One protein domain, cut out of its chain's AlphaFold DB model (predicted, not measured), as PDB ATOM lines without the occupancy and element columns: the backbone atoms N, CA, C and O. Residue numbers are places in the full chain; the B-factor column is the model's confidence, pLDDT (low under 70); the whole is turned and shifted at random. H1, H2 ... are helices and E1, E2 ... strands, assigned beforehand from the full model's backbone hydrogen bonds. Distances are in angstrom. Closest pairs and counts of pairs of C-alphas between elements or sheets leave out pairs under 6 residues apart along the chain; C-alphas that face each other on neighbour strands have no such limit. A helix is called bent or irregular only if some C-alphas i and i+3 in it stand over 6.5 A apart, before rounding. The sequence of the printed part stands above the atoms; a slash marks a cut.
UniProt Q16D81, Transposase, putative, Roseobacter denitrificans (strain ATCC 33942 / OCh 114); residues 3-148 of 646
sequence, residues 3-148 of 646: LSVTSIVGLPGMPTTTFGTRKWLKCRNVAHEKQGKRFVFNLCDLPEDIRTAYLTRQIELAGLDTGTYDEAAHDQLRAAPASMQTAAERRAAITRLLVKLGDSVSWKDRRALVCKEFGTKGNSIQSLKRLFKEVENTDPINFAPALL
ATOM      1  N   LEU A   3     -33.663 -48.047 -11.088       82.94
ATOM      2  CA  LEU A   3     -32.285 -47.934 -10.614       82.94
ATOM      3  C   LEU A   3     -31.770 -49.243 -10.034       82.94
ATOM      4  O   LEU A   3     -32.524 -50.012  -9.448       82.94
ATOM      5  N   SER A   4     -30.467 -49.496 -10.171       86.56
ATOM      6  CA  SER A   4     -29.836 -50.661  -9.549       86.56
ATOM      7  C   SER A   4     -29.518 -50.394  -8.081       86.56
ATOM      8  O   SER A   4     -29.057 -49.316  -7.745       86.56
ATOM      9  N   VAL A   5     -29.617 -51.407  -7.214       84.44
ATOM     10  CA  VAL A   5     -29.183 -51.321  -5.800       84.44
ATOM     11  C   VAL A   5     -27.767 -50.753  -5.642       84.44
ATOM     12  O   VAL A   5     -27.495 -50.056  -4.675       84.44
ATOM     13  N   THR A   6     -26.879 -50.993  -6.609       86.44
ATOM     14  CA  THR A   6     -25.513 -50.444  -6.611       86.44
ATOM     15  C   THR A   6     -25.451 -48.915  -6.708       86.44
ATOM     16  O   THR A   6     -24.494 -48.331  -6.212       86.44
ATOM     17  N   SER A   7     -26.460 -48.252  -7.282       83.44
ATOM     18  CA  SER A   7     -26.445 -46.802  -7.525       83.44
ATOM     19  C   SER A   7     -26.686 -45.956  -6.274       83.44
ATOM     20  O   SER A   7     -26.460 -44.751  -6.310       83.44
ATOM     21  N   ILE A   8     -27.149 -46.572  -5.185       85.44
ATOM     22  CA  ILE A   8     -27.477 -45.908  -3.913       85.44
ATOM     23  C   ILE A   8     -26.575 -46.358  -2.754       85.44
ATOM     24  O   ILE A   8     -26.758 -45.924  -1.618       85.44
ATOM     25  N   VAL A   9     -25.591 -47.222  -3.028       87.69
ATOM     26  CA  VAL A   9     -24.622 -47.680  -2.021       87.69
ATOM     27  C   VAL A   9     -23.755 -46.504  -1.571       87.69
ATOM     28  O   VAL A   9     -23.222 -45.764  -2.404       87.69
ATOM     29  N   GLY A  10     -23.605 -46.361  -0.253       81.75
ATOM     30  CA  GLY A  10     -22.758 -45.333   0.357       81.75
ATOM     31  C   GLY A  10     -23.293 -43.902   0.252       81.75
ATOM     32  O   GLY A  10     -22.534 -42.969   0.491       81.75
ATOM     33  N   LEU A  11     -24.568 -43.708  -0.109       87.62
ATOM     34  CA  LEU A  11     -25.228 -42.412   0.083       87.62
ATOM     35  C   LEU A  11     -25.361 -42.090   1.585       87.62
ATOM     36  O   LEU A  11     -25.404 -43.016   2.402       87.62
ATOM     37  N   PRO A  12     -25.466 -40.805   1.968       82.50
ATOM     38  CA  PRO A  12     -25.797 -40.414   3.336       82.50
ATOM     39  C   PRO A  12     -27.025 -41.182   3.852       82.50
ATOM     40  O   PRO A  12     -28.052 -41.241   3.182       82.50
ATOM     41  N   GLY A  13     -26.899 -41.835   5.011       79.81
ATOM     42  CA  GLY A  13     -27.967 -42.665   5.590       79.81
ATOM     43  C   GLY A  13     -28.121 -44.074   4.991       79.81
ATOM     44  O   GLY A  13     -28.953 -44.846   5.478       79.81
ATOM     45  N   MET A  14     -27.308 -44.452   3.995       87.69
ATOM     46  CA  MET A  14     -27.354 -45.764   3.340       87.69
ATOM     47  C   MET A  14     -26.179 -46.673   3.729       87.69
ATOM     48  O   MET A  14     -25.065 -46.205   3.960       87.69
ATOM     49  N   PRO A  15     -26.384 -48.004   3.760       88.12
ATOM     50  CA  PRO A  15     -25.295 -48.950   3.978       88.12
ATOM     51  C   PRO A  15     -24.203 -48.864   2.899       88.12
ATOM     52  O   PRO A  15     -24.469 -48.635   1.719       88.12
ATOM     53  N   THR A  16     -22.960 -49.144   3.291       88.19
ATOM     54  CA  THR A  16     -21.781 -49.122   2.403       88.19
ATOM     55  C   THR A  16     -21.601 -50.400   1.581       88.19
ATOM     56  O   THR A  16     -20.753 -50.455   0.695       88.19
ATOM     57  N   THR A  17     -22.408 -51.436   1.835       89.00
ATOM     58  CA  THR A  17     -22.369 -52.704   1.095       89.00
ATOM     59  C   THR A  17     -23.657 -52.933   0.308       89.00
ATOM     60  O   THR A  17     -24.756 -52.558   0.728       89.00
ATOM     61  N   THR A  18     -23.545 -53.622  -0.828       84.88
ATOM     62  CA  THR A  18     -24.691 -54.017  -1.666       84.88
ATOM     63  C   THR A  18     -25.666 -54.925  -0.914       84.88
ATOM     64  O   THR A  18     -26.883 -54.754  -1.016       84.88
ATOM     65  N   PHE A  19     -25.146 -55.855  -0.106       86.38
ATOM     66  CA  PHE A  19     -25.954 -56.723   0.751       86.38
ATOM     67  C   PHE A  19     -26.704 -55.932   1.832       86.38
ATOM     68  O   PHE A  19     -27.911 -56.117   2.001       86.38
ATOM     69  N   GLY A  20     -26.016 -55.012   2.520       86.56
ATOM     70  CA  GLY A  20     -26.627 -54.140   3.524       86.56
ATOM     71  C   GLY A  20     -27.739 -53.278   2.930       86.56
ATOM     72  O   GLY A  20     -28.833 -53.212   3.487       86.56
ATOM     73  N   THR A  21     -27.499 -52.706   1.751       86.94
ATOM     74  CA  THR A  21     -28.466 -51.859   1.035       86.94
ATOM     75  C   THR A  21     -29.712 -52.646   0.621       86.94
ATOM     76  O   THR A  21     -30.836 -52.188   0.808       86.94
ATOM     77  N   ARG A  22     -29.550 -53.889   0.151       86.94
ATOM     78  CA  ARG A  22     -30.684 -54.776  -0.151       86.94
ATOM     79  C   ARG A  22     -31.510 -55.107   1.096       86.94
ATOM     80  O   ARG A  22     -32.739 -55.111   1.042       86.94
ATOM     81  N   LYS A  23     -30.849 -55.394   2.222       88.12
ATOM     82  CA  LYS A  23     -31.533 -55.651   3.498       88.12
ATOM     83  C   LYS A  23     -32.311 -54.415   3.958       88.12
ATOM     84  O   LYS A  23     -33.447 -54.556   4.397       88.12
ATOM     85  N   TRP A  24     -31.729 -53.229   3.797       90.06
ATOM     86  CA  TRP A  24     -32.368 -51.956   4.118       90.06
ATOM     87  C   TRP A  24     -33.648 -51.725   3.300       90.06
ATOM     88  O   TRP A  24     -34.697 -51.477   3.893       90.06
ATOM     89  N   LEU A  25     -33.602 -51.926   1.974       87.00
ATOM     90  CA  LEU A  25     -34.782 -51.807   1.100       87.00
ATOM     91  C   LEU A  25     -35.910 -52.747   1.546       87.00
ATOM     92  O   LEU A  25     -37.066 -52.341   1.629       87.00
ATOM     93  N   LYS A  26     -35.563 -53.986   1.921       87.00
ATOM     94  CA  LYS A  26     -36.527 -54.960   2.450       87.00
ATOM     95  C   LYS A  26     -37.134 -54.517   3.786       87.00
ATOM     96  O   LYS A  26     -38.332 -54.659   3.975       87.00
ATOM     97  N   CYS A  27     -36.331 -53.981   4.708       86.88
ATOM     98  CA  CYS A  27     -36.821 -53.479   5.997       86.88
ATOM     99  C   CYS A  27     -37.757 -52.271   5.854       86.88
ATOM    100  O   CYS A  27     -38.608 -52.063   6.714       86.88
ATOM    101  N   ARG A  28     -37.601 -51.486   4.784       83.19
ATOM    102  CA  ARG A  28     -38.432 -50.315   4.472       83.19
ATOM    103  C   ARG A  28     -39.594 -50.624   3.518       83.19
ATOM    104  O   ARG A  28     -40.272 -49.697   3.102       83.19
ATOM    105  N   ASN A  29     -39.840 -51.900   3.196       84.38
ATOM    106  CA  ASN A  29     -40.874 -52.341   2.251       84.38
ATOM    107  C   ASN A  29     -40.783 -51.687   0.857       84.38
ATOM    108  O   ASN A  29     -41.793 -51.539   0.174       84.38
ATOM    109  N   VAL A  30     -39.574 -51.340   0.404       83.94
ATOM    110  CA  VAL A  30     -39.358 -50.835  -0.957       83.94
ATOM    111  C   VAL A  30     -39.308 -52.016  -1.927       83.94
ATOM    112  O   VAL A  30     -38.467 -52.920  -1.795       83.94
ATOM    113  N   ALA A  31     -40.217 -52.013  -2.902       82.12
ATOM    114  CA  ALA A  31     -40.301 -53.048  -3.922       82.12
ATOM    115  C   ALA A  31     -39.026 -53.060  -4.783       82.12
ATOM    116  O   ALA A  31     -38.573 -52.031  -5.280       82.12
ATOM    117  N   HIS A  32     -38.421 -54.236  -4.942       84.00
ATOM    118  CA  HIS A  32     -37.251 -54.417  -5.794       84.00
ATOM    119  C   HIS A  32     -37.273 -55.798  -6.444       84.00
ATOM    120  O   HIS A  32     -37.598 -56.800  -5.805       84.00
ATOM    121  N   GLU A  33     -36.876 -55.858  -7.708       85.25
ATOM    122  CA  GLU A  33     -36.916 -57.065  -8.528       85.25
ATOM    123  C   GLU A  33     -35.520 -57.458  -9.003       85.25
ATOM    124  O   GLU A  33     -34.621 -56.626  -9.154       85.25
ATOM    125  N   LYS A  34     -35.315 -58.754  -9.243       85.56
ATOM    126  CA  LYS A  34     -34.064 -59.260  -9.809       85.56
ATOM    127  C   LYS A  34     -34.148 -59.219 -11.334       85.56
ATOM    128  O   LYS A  34     -34.912 -59.969 -11.926       85.56
ATOM    129  N   GLN A  35     -33.307 -58.403 -11.965       81.44
ATOM    130  CA  GLN A  35     -33.125 -58.378 -13.415       81.44
ATOM    131  C   GLN A  35     -31.693 -58.813 -13.753       81.44
ATOM    132  O   GLN A  35     -30.712 -58.104 -13.499       81.44
ATOM    133  N   GLY A  36     -31.557 -60.034 -14.276       80.94
ATOM    134  CA  GLY A  36     -30.258 -60.658 -14.537       80.94
ATOM    135  C   GLY A  36     -29.414 -60.811 -13.263       80.94
ATOM    136  O   GLY A  36     -29.839 -61.429 -12.286       80.94
ATOM    137  N   LYS A  37     -28.200 -60.238 -13.266       78.81
ATOM    138  CA  LYS A  37     -27.275 -60.227 -12.112       78.81
ATOM    139  C   LYS A  37     -27.478 -59.028 -11.166       78.81
ATOM    140  O   LYS A  37     -26.714 -58.876 -10.217       78.81
ATOM    141  N   ARG A  38     -28.467 -58.159 -11.413       83.31
ATOM    142  CA  ARG A  38     -28.698 -56.920 -10.652       83.31
ATOM    143  C   ARG A  38     -30.082 -56.927  -9.999       83.31
ATOM    144  O   ARG A  38     -31.009 -57.560 -10.489       83.31
ATOM    145  N   PHE A  39     -30.210 -56.206  -8.889       85.44
ATOM    146  CA  PHE A  39     -31.502 -55.877  -8.287       85.44
ATOM    147  C   PHE A  39     -31.867 -54.447  -8.662       85.44
ATOM    148  O   PHE A  39     -30.990 -53.577  -8.611       85.44
ATOM    149  N   VAL A  40     -33.120 -54.233  -9.055       86.69
ATOM    150  CA  VAL A  40     -33.630 -52.976  -9.605       86.69
ATOM    151  C   VAL A  40     -34.870 -52.535  -8.824       86.69
ATOM    152  O   VAL A  40     -35.670 -53.381  -8.434       86.69
ATOM    153  N   PHE A  41     -35.020 -51.238  -8.578       86.12
ATOM    154  CA  PHE A  41     -36.157 -50.623  -7.878       86.12
ATOM    155  C   PHE A  41     -36.517 -49.282  -8.540       86.12
ATOM    156  O   PHE A  41     -35.712 -48.749  -9.309       86.12
ATOM    157  N   ASN A  42     -37.700 -48.727  -8.269       83.19
ATOM    158  CA  ASN A  42     -38.085 -47.421  -8.807       83.19
ATOM    159  C   ASN A  42     -37.619 -46.290  -7.877       83.19
ATOM    160  O   ASN A  42     -37.811 -46.356  -6.667       83.19
ATOM    161  N   LEU A  43     -37.021 -45.236  -8.438       83.81
ATOM    162  CA  LEU A  43     -36.574 -44.054  -7.692       83.81
ATOM    163  C   LEU A  43     -37.713 -43.391  -6.891       83.81
ATOM    164  O   LEU A  43     -37.457 -42.906  -5.791       83.81
ATOM    165  N   CYS A  44     -38.956 -43.426  -7.389       81.38
ATOM    166  CA  CYS A  44     -40.120 -42.879  -6.683       81.38
ATOM    167  C   CYS A  44     -40.441 -43.610  -5.369       81.38
ATOM    168  O   CYS A  44     -41.079 -43.027  -4.499       81.38
ATOM    169  N   ASP A  45     -40.002 -44.862  -5.223       83.44
ATOM    170  CA  ASP A  45     -40.302 -45.692  -4.051       83.44
ATOM    171  C   ASP A  45     -39.297 -45.464  -2.904       83.44
ATOM    172  O   ASP A  45     -39.426 -46.058  -1.832       83.44
ATOM    173  N   LEU A  46     -38.264 -44.638  -3.121       84.50
ATOM    174  CA  LEU A  46     -37.289 -44.299  -2.089       84.50
ATOM    175  C   LEU A  46     -37.804 -43.198  -1.148       84.50
ATOM    176  O   LEU A  46     -38.462 -42.260  -1.599       84.50
ATOM    177  N   PRO A  47     -37.419 -43.251   0.142       84.31
ATOM    178  CA  PRO A  47     -37.545 -42.121   1.057       84.31
ATOM    179  C   PRO A  47     -36.883 -40.846   0.518       84.31
ATOM    180  O   PRO A  47     -35.884 -40.908  -0.201       84.31
ATOM    181  N   GLU A  48     -37.455 -39.697   0.868       80.06
ATOM    182  CA  GLU A  48     -37.106 -38.386   0.312       80.06
ATOM    183  C   GLU A  48     -35.666 -37.967   0.593       80.06
ATOM    184  O   GLU A  48     -34.972 -37.519  -0.312       80.06
ATOM    185  N   ASP A  49     -35.190 -38.192   1.814       83.19
ATOM    186  CA  ASP A  49     -33.806 -37.958   2.221       83.19
ATOM    187  C   ASP A  49     -32.818 -38.680   1.293       83.19
ATOM    188  O   ASP A  49     -31.871 -38.083   0.774       83.19
ATOM    189  N   ILE A  50     -33.089 -39.953   1.001       86.19
ATOM    190  CA  ILE A  50     -32.248 -40.775   0.126       86.19
ATOM    191  C   ILE A  50     -32.422 -40.388  -1.342       86.19
ATOM    192  O   ILE A  50     -31.450 -40.374  -2.102       86.19
ATOM    193  N   ARG A  51     -33.649 -40.074  -1.762       84.56
ATOM    194  CA  ARG A  51     -33.955 -39.655  -3.130       84.56
ATOM    195  C   ARG A  51     -33.270 -38.330  -3.462       84.56
ATOM    196  O   ARG A  51     -32.637 -38.241  -4.511       84.56
ATOM    197  N   THR A  52     -33.345 -37.339  -2.579       83.75
ATOM    198  CA  THR A  52     -32.665 -36.047  -2.724       83.75
ATOM    199  C   THR A  52     -31.156 -36.252  -2.727       83.75
ATOM    200  O   THR A  52     -30.511 -35.831  -3.680       83.75
ATOM    201  N   ALA A  53     -30.592 -37.015  -1.783       85.69
ATOM    202  CA  ALA A  53     -29.157 -37.316  -1.770       85.69
ATOM    203  C   ALA A  53     -28.671 -38.013  -3.057       85.69
ATOM    204  O   ALA A  53     -27.592 -37.712  -3.572       85.69
ATOM    205  N   TYR A  54     -29.473 -38.930  -3.611       86.94
ATOM    206  CA  TYR A  54     -29.187 -39.550  -4.901       86.94
ATOM    207  C   TYR A  54     -29.204 -38.519  -6.039       86.94
ATOM    208  O   TYR A  54     -28.283 -38.500  -6.854       86.94
ATOM    209  N   LEU A  55     -30.231 -37.667  -6.100       84.38
ATOM    210  CA  LEU A  55     -30.373 -36.643  -7.135       84.38
ATOM    211  C   LEU A  55     -29.244 -35.609  -7.073       84.38
ATOM    212  O   LEU A  55     -28.637 -35.350  -8.108       84.38
ATOM    213  N   THR A  56     -28.916 -35.097  -5.887       85.25
ATOM    214  CA  THR A  56     -27.797 -34.173  -5.649       85.25
ATOM    215  C   THR A  56     -26.490 -34.771  -6.162       85.25
ATOM    216  O   THR A  56     -25.849 -34.183  -7.028       85.25
ATOM    217  N   ARG A  57     -26.167 -36.014  -5.772       85.19
ATOM    218  CA  ARG A  57     -24.972 -36.721  -6.263       85.19
ATOM    219  C   ARG A  57     -24.956 -36.869  -7.788       85.19
ATOM    220  O   ARG A  57     -23.899 -36.777  -8.402       85.19
ATOM    221  N   GLN A  58     -26.096 -37.157  -8.419       82.75
ATOM    222  CA  GLN A  58     -26.162 -37.274  -9.883       82.75
ATOM    223  C   GLN A  58     -25.952 -35.927 -10.587       82.75
ATOM    224  O   GLN A  58     -25.344 -35.895 -11.654       82.75
ATOM    225  N   ILE A  59     -26.450 -34.835 -10.005       82.75
ATOM    226  CA  ILE A  59     -26.292 -33.480 -10.540       82.75
ATOM    227  C   ILE A  59     -24.831 -33.019 -10.393       82.75
ATOM    228  O   ILE A  59     -24.239 -32.567 -11.373       82.75
ATOM    229  N   GLU A  60     -24.207 -33.265  -9.240       83.56
ATOM    230  CA  GLU A  60     -22.778 -33.003  -9.005       83.56
ATOM    231  C   GLU A  60     -21.877 -33.803  -9.958       83.56
ATOM    232  O   GLU A  60     -20.975 -33.251 -10.583       83.56
ATOM    233  N   LEU A  61     -22.151 -35.102 -10.156       81.06
ATOM    234  CA  LEU A  61     -21.433 -35.939 -11.132       81.06
ATOM    235  C   LEU A  61     -21.617 -35.462 -12.582       81.06
ATOM    236  O   LEU A  61     -20.812 -35.789 -13.461       81.06
ATOM    237  N   ALA A  62     -22.691 -34.721 -12.860       76.25
ATOM    238  CA  ALA A  62     -22.913 -34.089 -14.150       76.25
ATOM    239  C   ALA A  62     -22.156 -32.758 -14.303       76.25
ATOM    240  O   ALA A  62     -22.110 -32.250 -15.422       76.25
ATOM    241  N   GLY A  63     -21.532 -32.242 -13.237       76.88
ATOM    242  CA  GLY A  63     -20.831 -30.956 -13.218       76.88
ATOM    243  C   GLY A  63     -21.772 -29.751 -13.191       76.88
ATOM    244  O   GLY A  63     -21.382 -28.675 -13.630       76.88
ATOM    245  N   LEU A  64     -23.016 -29.941 -12.744       80.69
ATOM    246  CA  LEU A  64     -24.035 -28.896 -12.657       80.69
ATOM    247  C   LEU A  64     -24.171 -28.413 -11.209       80.69
ATOM    248  O   LEU A  64     -24.026 -29.211 -10.282       80.69
ATOM    249  N   ASP A  65     -24.505 -27.135 -11.022       82.12
ATOM    250  CA  ASP A  65     -24.927 -26.632  -9.714       82.12
ATOM    251  C   ASP A  65     -26.298 -27.223  -9.357       82.12
ATOM    252  O   ASP A  65     -27.209 -27.288 -10.187       82.12
ATOM    253  N   THR A  66     -26.437 -27.720  -8.132       78.25
ATOM    254  CA  THR A  66     -27.657 -28.379  -7.662       78.25
ATOM    255  C   THR A  66     -28.812 -27.402  -7.500       78.25
ATOM    256  O   THR A  66     -29.959 -27.792  -7.739       78.25
ATOM    257  N   GLY A  67     -28.503 -26.152  -7.147       84.75
ATOM    258  CA  GLY A  67     -29.486 -25.113  -6.859       84.75
ATOM    259  C   GLY A  67     -30.276 -25.357  -5.568       84.75
ATOM    260  O   GLY A  67     -29.900 -26.179  -4.728       84.75
ATOM    261  N   THR A  68     -31.378 -24.625  -5.405       86.06
ATOM    262  CA  THR A  68     -32.203 -24.622  -4.190       86.06
ATOM    263  C   THR A  68     -33.351 -25.621  -4.308       86.06
ATOM    264  O   THR A  68     -34.065 -25.660  -5.305       86.06
ATOM    265  N   TYR A  69     -33.563 -26.440  -3.279       83.56
ATOM    266  CA  TYR A  69     -34.665 -27.402  -3.249       83.56
ATOM    267  C   TYR A  69     -36.012 -26.708  -2.980       83.56
ATOM    268  O   TYR A  69     -36.156 -26.041  -1.958       83.56
ATOM    269  N   ASP A  70     -36.997 -26.888  -3.867       84.19
ATOM    270  CA  ASP A  70     -38.358 -26.357  -3.694       84.19
ATOM    271  C   ASP A  70     -39.297 -27.434  -3.129       84.19
ATOM    272  O   ASP A  70     -39.817 -28.288  -3.854       84.19
ATOM    273  N   GLU A  71     -39.522 -27.389  -1.817       82.62
ATOM    274  CA  GLU A  71     -40.357 -28.356  -1.097       82.62
ATOM    275  C   GLU A  71     -41.795 -28.425  -1.646       82.62
ATOM    276  O   GLU A  71     -42.316 -29.515  -1.891       82.62
ATOM    277  N   ALA A  72     -42.411 -27.279  -1.953       82.19
ATOM    278  CA  ALA A  72     -43.793 -27.223  -2.427       82.19
ATOM    279  C   ALA A  72     -43.953 -27.841  -3.828       82.19
ATOM    280  O   ALA A  72     -44.956 -28.501  -4.120       82.19
ATOM    281  N   ALA A  73     -42.963 -27.665  -4.705       82.50
ATOM    282  CA  ALA A  73     -42.967 -28.283  -6.025       82.50
ATOM    283  C   ALA A  73     -42.810 -29.811  -5.935       82.50
ATOM    284  O   ALA A  73     -43.515 -30.562  -6.622       82.50
ATOM    285  N   HIS A  74     -41.923 -30.303  -5.063       83.81
ATOM    286  CA  HIS A  74     -41.757 -31.745  -4.857       83.81
ATOM    287  C   HIS A  74     -42.977 -32.384  -4.184       83.81
ATOM    288  O   HIS A  74     -43.314 -33.514  -4.540       83.81
ATOM    289  N   ASP A  75     -43.725 -31.669  -3.343       83.50
ATOM    290  CA  ASP A  75     -45.015 -32.130  -2.802       83.50
ATOM    291  C   ASP A  75     -46.054 -32.424  -3.874       83.50
ATOM    292  O   ASP A  75     -46.723 -33.462  -3.843       83.50
ATOM    293  N   GLN A  76     -46.153 -31.552  -4.876       82.69
ATOM    294  CA  GLN A  76     -47.057 -31.768  -6.005       82.69
ATOM    295  C   GLN A  76     -46.668 -33.014  -6.806       82.69
ATOM    296  O   GLN A  76     -47.532 -33.786  -7.234       82.69
ATOM    297  N   LEU A  77     -45.365 -33.257  -6.962       84.38
ATOM    298  CA  LEU A  77     -44.857 -34.485  -7.564       84.38
ATOM    299  C   LEU A  77     -45.187 -35.713  -6.705       84.38
ATOM    300  O   LEU A  77     -45.606 -36.725  -7.264       84.38
ATOM    301  N   ARG A  78     -45.072 -35.633  -5.372       83.56
ATOM    302  CA  ARG A  78     -45.425 -36.728  -4.445       83.56
ATOM    303  C   ARG A  78     -46.909 -37.088  -4.504       83.56
ATOM    304  O   ARG A  78     -47.250 -38.269  -4.464       83.56
ATOM    305  N   ALA A  79     -47.780 -36.093  -4.642       82.75
ATOM    306  CA  ALA A  79     -49.222 -36.299  -4.753       82.75
ATOM    307  C   ALA A  79     -49.652 -36.942  -6.089       82.75
ATOM    308  O   ALA A  79     -50.767 -37.457  -6.201       82.75
ATOM    309  N   ALA A  80     -48.794 -36.925  -7.116       84.00
ATOM    310  CA  ALA A  80     -49.112 -37.477  -8.428       84.00
ATOM    311  C   ALA A  80     -49.061 -39.021  -8.455       84.00
ATOM    312  O   ALA A  80     -48.311 -39.634  -7.698       84.00
ATOM    313  N   PRO A  81     -49.781 -39.693  -9.375       83.38
ATOM    314  CA  PRO A  81     -49.681 -41.143  -9.552       83.38
ATOM    315  C   PRO A  81     -48.251 -41.613  -9.874       83.38
ATOM    316  O   PRO A  81     -47.540 -40.964 -10.641       83.38
ATOM    317  N   ALA A  82     -47.854 -42.796  -9.386       81.94
ATOM    318  CA  ALA A  82     -46.495 -43.341  -9.548       81.94
ATOM    319  C   ALA A  82     -46.010 -43.417 -11.014       81.94
ATOM    320  O   ALA A  82     -44.828 -43.210 -11.305       81.94
ATOM    321  N   SER A  83     -46.919 -43.660 -11.964       82.62
ATOM    322  CA  SER A  83     -46.614 -43.644 -13.400       82.62
ATOM    323  C   SER A  83     -46.216 -42.252 -13.903       82.62
ATOM    324  O   SER A  83     -45.289 -42.124 -14.704       82.62
ATOM    325  N   MET A  84     -46.875 -41.203 -13.402       84.69
ATOM    326  CA  MET A  84     -46.578 -39.808 -13.728       84.69
ATOM    327  C   MET A  84     -45.290 -39.345 -13.058       84.69
ATOM    328  O   MET A  84     -44.471 -38.720 -13.726       84.69
ATOM    329  N   GLN A  85     -45.061 -39.733 -11.799       84.69
ATOM    330  CA  GLN A  85     -43.792 -39.484 -11.111       84.69
ATOM    331  C   GLN A  85     -42.617 -40.092 -11.885       84.69
ATOM    332  O   GLN A  85     -41.654 -39.406 -12.221       84.69
ATOM    333  N   THR A  86     -42.749 -41.360 -12.282       84.88
ATOM    334  CA  THR A  86     -41.727 -42.078 -13.054       84.88
ATOM    335  C   THR A  86     -41.449 -41.408 -14.402       84.88
ATOM    336  O   THR A  86     -40.295 -41.336 -14.835       84.88
ATOM    337  N   ALA A  87     -42.494 -40.924 -15.083       86.12
ATOM    338  CA  ALA A  87     -42.365 -40.215 -16.352       86.12
ATOM    339  C   ALA A  87     -41.692 -38.844 -16.182       86.12
ATOM    340  O   ALA A  87     -40.829 -38.492 -16.988       86.12
ATOM    341  N   ALA A  88     -42.052 -38.098 -15.137       88.06
ATOM    342  CA  ALA A  88     -41.478 -36.796 -14.815       88.06
ATOM    343  C   ALA A  88     -39.992 -36.910 -14.431       88.06
ATOM    344  O   ALA A  88     -39.153 -36.205 -14.985       88.06
ATOM    345  N   GLU A  89     -39.630 -37.884 -13.592       87.75
ATOM    346  CA  GLU A  89     -38.233 -38.186 -13.256       87.75
ATOM    347  C   GLU A  89     -37.403 -38.591 -14.475       87.75
ATOM    348  O   GLU A  89     -36.253 -38.176 -14.616       87.75
ATOM    349  N   ARG A  90     -37.979 -39.395 -15.380       87.06
ATOM    350  CA  ARG A  90     -37.306 -39.775 -16.627       87.06
ATOM    351  C   ARG A  90     -37.030 -38.550 -17.495       87.06
ATOM    352  O   ARG A  90     -35.941 -38.444 -18.051       87.06
ATOM    353  N   ARG A  91     -37.995 -37.634 -17.616       88.81
ATOM    354  CA  ARG A  91     -37.806 -36.376 -18.354       88.81
ATOM    355  C   ARG A  91     -36.739 -35.511 -17.695       88.81
ATOM    356  O   ARG A  91     -35.851 -35.056 -18.396       88.81
ATOM    357  N   ALA A  92     -36.756 -35.380 -16.371       88.25
ATOM    358  CA  ALA A  92     -35.733 -34.644 -15.634       88.25
ATOM    359  C   ALA A  92     -34.322 -35.205 -15.860       88.25
ATOM    360  O   ALA A  92     -33.388 -34.437 -16.068       88.25
ATOM    361  N   ALA A  93     -34.157 -36.532 -15.877       86.25
ATOM    362  CA  ALA A  93     -32.873 -37.164 -16.180       86.25
ATOM    363  C   ALA A  93     -32.390 -36.849 -17.610       86.25
ATOM    364  O   ALA A  93     -31.229 -36.488 -17.798       86.25
ATOM    365  N   ILE A  94     -33.293 -36.908 -18.596       87.38
ATOM    366  CA  ILE A  94     -33.003 -36.507 -19.984       87.38
ATOM    367  C   ILE A  94     -32.581 -35.036 -20.037       87.38
ATOM    368  O   ILE A  94     -31.582 -34.706 -20.671       87.38
ATOM    369  N   THR A  95     -33.308 -34.155 -19.354       87.56
ATOM    370  CA  THR A  95     -33.019 -32.721 -19.337       87.56
ATOM    371  C   THR A  95     -31.669 -32.414 -18.687       87.56
ATOM    372  O   THR A  95     -30.911 -31.624 -19.235       87.56
ATOM    373  N   ARG A  96     -31.283 -33.098 -17.600       87.75
ATOM    374  CA  ARG A  96     -29.941 -32.947 -16.994       87.75
ATOM    375  C   ARG A  96     -28.820 -33.368 -17.939       87.75
ATOM    376  O   ARG A  96     -27.833 -32.649 -18.062       87.75
ATOM    377  N   LEU A  97     -28.977 -34.500 -18.633       85.31
ATOM    378  CA  LEU A  97     -28.009 -34.942 -19.645       85.31
ATOM    379  C   LEU A  97     -27.867 -33.897 -20.755       85.31
ATOM    380  O   LEU A  97     -26.770 -33.609 -21.219       85.31
ATOM    381  N   LEU A  98     -28.988 -33.331 -21.180       84.19
ATOM    382  CA  LEU A  98     -29.011 -32.328 -22.222       84.19
ATOM    383  C   LEU A  98     -28.331 -31.013 -21.801       84.19
ATOM    384  O   LEU A  98     -27.559 -30.477 -22.592       84.19
ATOM    385  N   VAL A  99     -28.576 -30.526 -20.579       85.00
ATOM    386  CA  VAL A  99     -27.895 -29.341 -20.019       85.00
ATOM    387  C   VAL A  99     -26.385 -29.590 -19.930       85.00
ATOM    388  O   VAL A  99     -25.604 -28.740 -20.344       85.00
ATOM    389  N   LYS A 100     -25.967 -30.793 -19.507       83.69
ATOM    390  CA  LYS A 100     -24.551 -31.195 -19.455       83.69
ATOM    391  C   LYS A 100     -23.840 -31.120 -20.813       83.69
ATOM    392  O   LYS A 100     -22.652 -30.821 -20.859       83.69
ATOM    393  N   LEU A 101     -24.526 -31.432 -21.915       83.12
ATOM    394  CA  LEU A 101     -23.907 -31.442 -23.248       83.12
ATOM    395  C   LEU A 101     -23.571 -30.036 -23.769       83.12
ATOM    396  O   LEU A 101     -22.726 -29.931 -24.655       83.12
ATOM    397  N   GLY A 102     -24.203 -28.987 -23.225       76.38
ATOM    398  CA  GLY A 102     -23.946 -27.592 -23.589       76.38
ATOM    399  C   GLY A 102     -24.218 -27.256 -25.063       76.38
ATOM    400  O   GLY A 102     -24.566 -28.114 -25.883       76.38
ATOM    401  N   ASP A 103     -24.064 -25.984 -25.431       76.00
ATOM    402  CA  ASP A 103     -24.393 -25.452 -26.770       76.00
ATOM    403  C   ASP A 103     -23.415 -25.795 -27.893       76.00
ATOM    404  O   ASP A 103     -23.732 -25.624 -29.068       76.00
ATOM    405  N   SER A 104     -22.289 -26.414 -27.552       74.81
ATOM    406  CA  SER A 104     -21.279 -26.885 -28.502       74.81
ATOM    407  C   SER A 104     -21.689 -28.133 -29.296       74.81
ATOM    408  O   SER A 104     -21.057 -28.447 -30.303       74.81
ATOM    409  N   VAL A 105     -22.723 -28.867 -28.866       84.12
ATOM    410  CA  VAL A 105     -23.151 -30.130 -29.495       84.12
ATOM    411  C   VAL A 105     -24.423 -29.932 -30.315       84.12
ATOM    412  O   VAL A 105     -25.439 -29.448 -29.805       84.12
ATOM    413  N   SER A 106     -24.404 -30.384 -31.574       87.44
ATOM    414  CA  SER A 106     -25.546 -30.268 -32.482       87.44
ATOM    415  C   SER A 106     -26.781 -31.019 -31.965       87.44
ATOM    416  O   SER A 106     -26.691 -32.066 -31.319       87.44
ATOM    417  N   TRP A 107     -27.980 -30.541 -32.310       85.69
ATOM    418  CA  TRP A 107     -29.233 -31.206 -31.922       85.69
ATOM    419  C   TRP A 107     -29.372 -32.640 -32.456       85.69
ATOM    420  O   TRP A 107     -30.091 -33.444 -31.859       85.69
ATOM    421  N   LYS A 108     -28.691 -32.973 -33.561       85.44
ATOM    422  CA  LYS A 108     -28.658 -34.342 -34.096       85.44
ATOM    423  C   LYS A 108     -27.859 -35.262 -33.171       85.44
ATOM    424  O   LYS A 108     -28.351 -36.336 -32.824       85.44
ATOM    425  N   ASP A 109     -26.708 -34.797 -32.695       84.75
ATOM    426  CA  ASP A 109     -25.819 -35.560 -31.813       84.75
ATOM    427  C   ASP A 109     -26.381 -35.655 -30.390       84.75
ATOM    428  O   ASP A 109     -26.398 -36.739 -29.803       84.75
ATOM    429  N   ARG A 110     -26.977 -34.568 -29.870       85.50
ATOM    430  CA  ARG A 110     -27.722 -34.586 -28.595       85.50
ATOM    431  C   ARG A 110     -28.816 -35.655 -28.607       85.50
ATOM    432  O   ARG A 110     -28.945 -36.431 -27.663       85.50
ATOM    433  N   ARG A 111     -29.591 -35.738 -29.696       87.50
ATOM    434  CA  ARG A 111     -30.624 -36.773 -29.850       87.50
ATOM    435  C   ARG A 111     -30.018 -38.174 -29.917       87.50
ATOM    436  O   ARG A 111     -30.582 -39.081 -29.312       87.50
ATOM    437  N   ALA A 112     -28.916 -38.373 -30.640       85.38
ATOM    438  CA  ALA A 112     -28.258 -39.676 -30.724       85.38
ATOM    439  C   ALA A 112     -27.816 -40.177 -29.336       85.38
ATOM    440  O   ALA A 112     -28.070 -41.332 -28.993       85.38
ATOM    441  N   LEU A 113     -27.256 -39.289 -28.510       85.06
ATOM    442  CA  LEU A 113     -26.845 -39.590 -27.136       85.06
ATOM    443  C   LEU A 113     -28.040 -39.891 -26.218       85.06
ATOM    444  O   LEU A 113     -28.053 -40.931 -25.561       85.06
ATOM    445  N   VAL A 114     -29.093 -39.064 -26.245       85.81
ATOM    446  CA  VAL A 114     -30.321 -39.316 -25.462       85.81
ATOM    447  C   VAL A 114     -30.985 -40.633 -25.873       85.81
ATOM    448  O   VAL A 114     -31.424 -41.399 -25.016       85.81
ATOM    449  N   CYS A 115     -31.045 -40.936 -27.171       85.62
ATOM    450  CA  CYS A 115     -31.613 -42.189 -27.666       85.62
ATOM    451  C   CYS A 115     -30.782 -43.414 -27.268       85.62
ATOM    452  O   CYS A 115     -31.360 -44.478 -27.049       85.62
ATOM    453  N   LYS A 116     -29.454 -43.273 -27.159       85.94
ATOM    454  CA  LYS A 116     -28.556 -44.341 -26.700       85.94
ATOM    455  C   LYS A 116     -28.796 -44.691 -25.229       85.94
ATOM    456  O   LYS A 116     -28.760 -45.865 -24.880       85.94
ATOM    457  N   GLU A 117     -29.060 -43.694 -24.387       81.62
ATOM    458  CA  GLU A 117     -29.192 -43.880 -22.936       81.62
ATOM    459  C   GLU A 117     -30.639 -44.143 -22.480       81.62
ATOM    460  O   GLU A 117     -30.886 -45.010 -21.647       81.62
ATOM    461  N   PHE A 118     -31.620 -43.453 -23.072       82.38
ATOM    462  CA  PHE A 118     -33.030 -43.504 -22.660       82.38
ATOM    463  C   PHE A 118     -33.958 -44.164 -23.691       82.38
ATOM    464  O   PHE A 118     -35.176 -44.207 -23.480       82.38
ATOM    465  N   GLY A 119     -33.420 -44.679 -24.798       83.38
ATOM    466  CA  GLY A 119     -34.178 -45.305 -25.882       83.38
ATOM    467  C   GLY A 119     -34.831 -44.309 -26.848       83.38
ATOM    468  O   GLY A 119     -34.806 -43.095 -26.661       83.38
ATOM    469  N   THR A 120     -35.445 -44.824 -27.914       77.12
ATOM    470  CA  THR A 120     -35.958 -44.009 -29.035       77.12
ATOM    471  C   THR A 120     -37.369 -43.448 -28.822       77.12
ATOM    472  O   THR A 120     -37.739 -42.445 -29.437       77.12
ATOM    473  N   LYS A 121     -38.175 -44.067 -27.949       75.81
ATOM    474  CA  LYS A 121     -39.579 -43.684 -27.718       75.81
ATOM    475  C   LYS A 121     -39.684 -42.333 -26.998       75.81
ATOM    476  O   LYS A 121     -39.209 -42.204 -25.874       75.81
ATOM    477  N   GLY A 122     -40.367 -41.366 -27.617       69.38
ATOM    478  CA  GLY A 122     -40.683 -40.055 -27.025       69.38
ATOM    479  C   GLY A 122     -39.602 -38.974 -27.173       69.38
ATOM    480  O   GLY A 122     -39.837 -37.838 -26.772       69.38
ATOM    481  N   ASN A 123     -38.464 -39.294 -27.801       82.75
ATOM    482  CA  ASN A 123     -37.270 -38.439 -27.871       82.75
ATOM    483  C   ASN A 123     -37.064 -37.829 -29.275       82.75
ATOM    484  O   ASN A 123     -36.024 -38.006 -29.919       82.75
ATOM    485  N   SER A 124     -38.082 -37.136 -29.800       85.19
ATOM    486  CA  SER A 124     -37.920 -36.317 -31.013       85.19
ATOM    487  C   SER A 124     -37.148 -35.034 -30.682       85.19
ATOM    488  O   SER A 124     -37.198 -34.558 -29.550       85.19
ATOM    489  N   ILE A 125     -36.455 -34.435 -31.659       84.94
ATOM    490  CA  ILE A 125     -35.716 -33.173 -31.442       84.94
ATOM    491  C   ILE A 125     -36.645 -32.088 -30.872       84.94
ATOM    492  O   ILE A 125     -36.259 -31.339 -29.980       84.94
ATOM    493  N   GLN A 126     -37.890 -32.041 -31.348       85.81
ATOM    494  CA  GLN A 126     -38.891 -31.067 -30.919       85.81
ATOM    495  C   GLN A 126     -39.351 -31.309 -29.472       85.81
ATOM    496  O   GLN A 126     -39.479 -30.353 -28.711       85.81
ATOM    497  N   SER A 127     -39.511 -32.573 -29.057       84.56
ATOM    498  CA  SER A 127     -39.788 -32.927 -27.659       84.56
ATOM    499  C   SER A 127     -38.638 -32.531 -26.733       84.56
ATOM    500  O   SER A 127     -38.885 -31.976 -25.669       84.56
ATOM    501  N   LEU A 128     -37.384 -32.760 -27.138       86.94
ATOM    502  CA  LEU A 128     -36.212 -32.392 -26.332       86.94
ATOM    503  C   LEU A 128     -36.074 -30.868 -26.193       86.94
ATOM    504  O   LEU A 128     -35.817 -30.376 -25.098       86.94
ATOM    505  N   LYS A 129     -36.317 -30.112 -27.273       87.12
ATOM    506  CA  LYS A 129     -36.372 -28.640 -27.232       87.12
ATOM    507  C   LYS A 129     -37.469 -28.123 -26.300       87.12
ATOM    508  O   LYS A 129     -37.251 -27.162 -25.573       87.12
ATOM    509  N   ARG A 130     -38.637 -28.774 -26.299       85.75
ATOM    510  CA  ARG A 130     -39.740 -28.437 -25.392       85.75
ATOM    511  C   ARG A 130     -39.355 -28.647 -23.925       85.75
ATOM    512  O   ARG A 130     -39.622 -27.764 -23.122       85.75
ATOM    513  N   LEU A 131     -38.707 -29.769 -23.595       86.69
ATOM    514  CA  LEU A 131     -38.246 -30.038 -22.229       86.69
ATOM    515  C   LEU A 131     -37.254 -28.980 -21.735       86.69
ATOM    516  O   LEU A 131     -37.365 -28.559 -20.594       86.69
ATOM    517  N   PHE A 132     -36.326 -28.528 -22.586       85.25
ATOM    518  CA  PHE A 132     -35.412 -27.427 -22.257       85.25
ATOM    519  C   PHE A 132     -36.150 -26.129 -21.942       85.25
ATOM    520  O   PHE A 132     -35.872 -25.502 -20.928       85.25
ATOM    521  N   LYS A 133     -37.110 -25.752 -22.794       85.81
ATOM    522  CA  LYS A 133     -37.896 -24.528 -22.609       85.81
ATOM    523  C   LYS A 133     -38.719 -24.557 -21.317       85.81
ATOM    524  O   LYS A 133     -38.890 -23.531 -20.675       85.81
ATOM    525  N   GLU A 134     -39.240 -25.722 -20.936       83.00
ATOM    526  CA  GLU A 134     -40.030 -25.887 -19.706       83.00
ATOM    527  C   GLU A 134     -39.184 -25.765 -18.419       83.00
ATOM    528  O   GLU A 134     -39.761 -25.548 -17.357       83.00
ATOM    529  N   VAL A 135     -37.847 -25.865 -18.488       84.94
ATOM    530  CA  VAL A 135     -36.960 -25.802 -17.307       84.94
ATOM    531  C   VAL A 135     -35.957 -24.645 -17.308       84.94
ATOM    532  O   VAL A 135     -35.089 -24.603 -16.444       84.94
ATOM    533  N   GLU A 136     -36.038 -23.735 -18.280       80.25
ATOM    534  CA  GLU A 136     -35.026 -22.700 -18.560       80.25
ATOM    535  C   GLU A 136     -34.692 -21.805 -17.349       80.25
ATOM    536  O   GLU A 136     -33.570 -21.326 -17.242       80.25
ATOM    537  N   ASN A 137     -35.627 -21.656 -16.403       81.06
ATOM    538  CA  ASN A 137     -35.468 -20.866 -15.174       81.06
ATOM    539  C   ASN A 137     -35.649 -21.700 -13.891       81.06
ATOM    540  O   ASN A 137     -36.081 -21.175 -12.866       81.06
ATOM    541  N   THR A 138     -35.387 -23.006 -13.953       85.81
ATOM    542  CA  THR A 138     -35.588 -23.926 -12.828       85.81
ATOM    543  C   THR A 138     -34.261 -24.552 -12.419       85.81
ATOM    544  O   THR A 138     -33.467 -24.942 -13.269       85.81
ATOM    545  N   ASP A 139     -34.035 -24.725 -11.119       86.69
ATOM    546  CA  ASP A 139     -32.840 -25.420 -10.640       86.69
ATOM    547  C   ASP A 139     -32.852 -26.918 -11.021       86.69
ATOM    548  O   ASP A 139     -33.914 -27.561 -10.991       86.69
ATOM    549  N   PRO A 140     -31.696 -27.545 -11.327       86.12
ATOM    550  CA  PRO A 140     -31.632 -28.942 -11.778       86.12
ATOM    551  C   PRO A 140     -32.231 -29.974 -10.813       86.12
ATOM    552  O   PRO A 140     -32.668 -31.064 -11.233       86.12
ATOM    553  N   ILE A 141     -32.274 -29.655  -9.519       86.38
ATOM    554  CA  ILE A 141     -32.921 -30.479  -8.496       86.38
ATOM    555  C   ILE A 141     -34.458 -30.480  -8.623       86.38
ATOM    556  O   ILE A 141     -35.093 -31.501  -8.344       86.38
ATOM    557  N   ASN A 142     -35.048 -29.417  -9.184       87.88
ATOM    558  CA  ASN A 142     -36.495 -29.206  -9.338       87.88
ATOM    559  C   ASN A 142     -37.025 -29.503 -10.758       87.88
ATOM    560  O   ASN A 142     -38.202 -29.299 -11.048       87.88
ATOM    561  N   PHE A 143     -36.212 -30.068 -11.657       89.75
ATOM    562  CA  PHE A 143     -36.677 -30.437 -13.006       89.75
ATOM    563  C   PHE A 143     -37.805 -31.477 -13.017       89.75
ATOM    564  O   PHE A 143     -38.673 -31.436 -13.884       89.75
ATOM    565  N   ALA A 144     -37.803 -32.435 -12.086       87.25
ATOM    566  CA  ALA A 144     -38.845 -33.463 -12.036       87.25
ATOM    567  C   ALA A 144     -40.231 -32.876 -11.725       87.25
ATOM    568  O   ALA A 144     -41.150 -33.157 -12.494       87.25
ATOM    569  N   PRO A 145     -40.413 -32.055 -10.674       87.44
ATOM    570  CA  PRO A 145     -41.708 -31.426 -10.443       87.44
ATOM    571  C   PRO A 145     -42.096 -30.431 -11.548       87.44
ATOM    572  O   PRO A 145     -43.250 -30.436 -11.963       87.44
ATOM    573  N   ALA A 146     -41.149 -29.677 -12.124       85.81
ATOM    574  CA  ALA A 146     -41.438 -28.765 -13.241       85.81
ATOM    575  C   ALA A 146     -41.947 -29.482 -14.511       85.81
ATOM    576  O   ALA A 146     -42.767 -28.945 -15.251       85.81
ATOM    577  N   LEU A 147     -41.493 -30.717 -14.757       88.38
ATOM    578  CA  LEU A 147     -41.856 -31.525 -15.933       88.38
ATOM    579  C   LEU A 147     -43.024 -32.495 -15.678       88.38
ATOM    580  O   LEU A 147     -43.312 -33.382 -16.505       88.38
ATOM    581  N   LEU A 148     -43.702 -32.344 -14.537       85.19
ATOM    582  CA  LEU A 148     -44.917 -33.074 -14.215       85.19
ATOM    583  C   LEU A 148     -46.060 -32.572 -15.105       85.19
ATOM    584  O   LEU A 148     -46.517 -31.439 -15.009       85.19
TER     585      LEU A 148
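Overview. This is residues 3 to 148 of the 646 residues of the protein "Transposase, putative" of Roseobacter denitrificans (strain ATCC 33942 / OCh 114) (UniProt Q16D81). The model has two lobes: a small one, in which the two-stranded hairpin E1 and E2 has the short helices H1 and H2 beside it, and a larger one of helices H3 to H8. In the larger lobe the long helix H5 and the short H8 pack together at the core, with H3, H4, H6 and H7 round them, crossing at steep angles more than lying side by side. The printed part has 146 residues, with eight named helices and two named strands in the order H1 H2 E1 E2 H3 H4 H5 H6 H7 H8; the sheet's order is E1 - E2, antiparallel. The class is mostly helix. The whole is compact, with a radius of gyration of the C-alphas of 15.8 A and spans of 44 by 36 by 29 A.

Along the chain. The sheet is made of E1, residues 32 to 35, and E2, residues 38 to 42, which is 13.5 A from first to last C-alpha. Before it come H1, residues 5 to 8, with C-alpha 5 at (-29.183, -51.321, -5.800), and H2, residues 18 to 27, 14.4 A long. After it come H3, residues 48 to 61, 19.6 A long, and H4, residues 71 to 79. H5, residues 82 to 101, is the longest helix, 29.0 A from C-alpha 82 at (-46.495, -43.341, -9.548) to C-alpha 101. H6 holds residues 107 to 118, 15.9 A, and H7 residues 125 to 134, 14.5 A. H8, residues 140 to 146, ends with C-alpha 146 at (-41.438, -28.765, -13.241); it is irregular, with C-alphas 141 and 144 7.5 A apart.

Arrangement. E1 and E2 form a hairpin of antiparallel neighbours at 138 degrees, with N 33 and O 40 at 2.8 A and N 35 and O 38 at 2.9 A, within hydrogen-bond range. Residues 3 to 4 pair antiparallel with residues 40 to 41 of E2. The closest C-alphas of H1 and E2, Val 5 and Phe 39, are 5.7 A apart. H1 touches H2, closest at the C-alphas of Thr 6 and Thr 18, 6.2 A. H1 and H3 are close but not clearly touching, with the C-alphas of Ile 8 and Tyr 54 6.7 A apart. H5 and H8 are the hubs, touching three helices each. They touch each other at a steep tilt of 38 degrees, opposite ways, closest at the C-alphas of Ala 92 and Ala 144, 4.9 A. H8 also touches H4, at the C-alphas of Leu 77 and Pro 145, 5.2 A, and H3, whose residues 55 to 59 alone take part, at those of Leu 55 and Ile 141, 6.8 A. H5 and H6 form a helical hairpin with a steep tilt of 44 degrees, closest at the C-alphas of Ile 94 and Val 114, 6.7 A. H7 touches H5 about perpendicular, at 83 degrees, with the C-alphas of Thr 95 and Phe 132 6.5 A apart. H7 also touches H6, at the C-alphas of Arg 111 and Ile 125, 6.4 A. H2 is apart from H3 to H8. In H2 to H7 every O i to N i+4 pair is within hydrogen-bond range; in H8 1 of 3 is, and 0 of 4 O i to N i+3 pairs, while H1 is too short for an i+4 pair.

Size, cuts and confidence. The two C-alphas farthest apart, those of Cys 27 and Ser 106, are 46.3 A apart. The printed part, residues 3 to 148, has no cut, and no link is long. The mean pLDDT of the printed part is 84.3, and residue 122 is the one printed residue under 70.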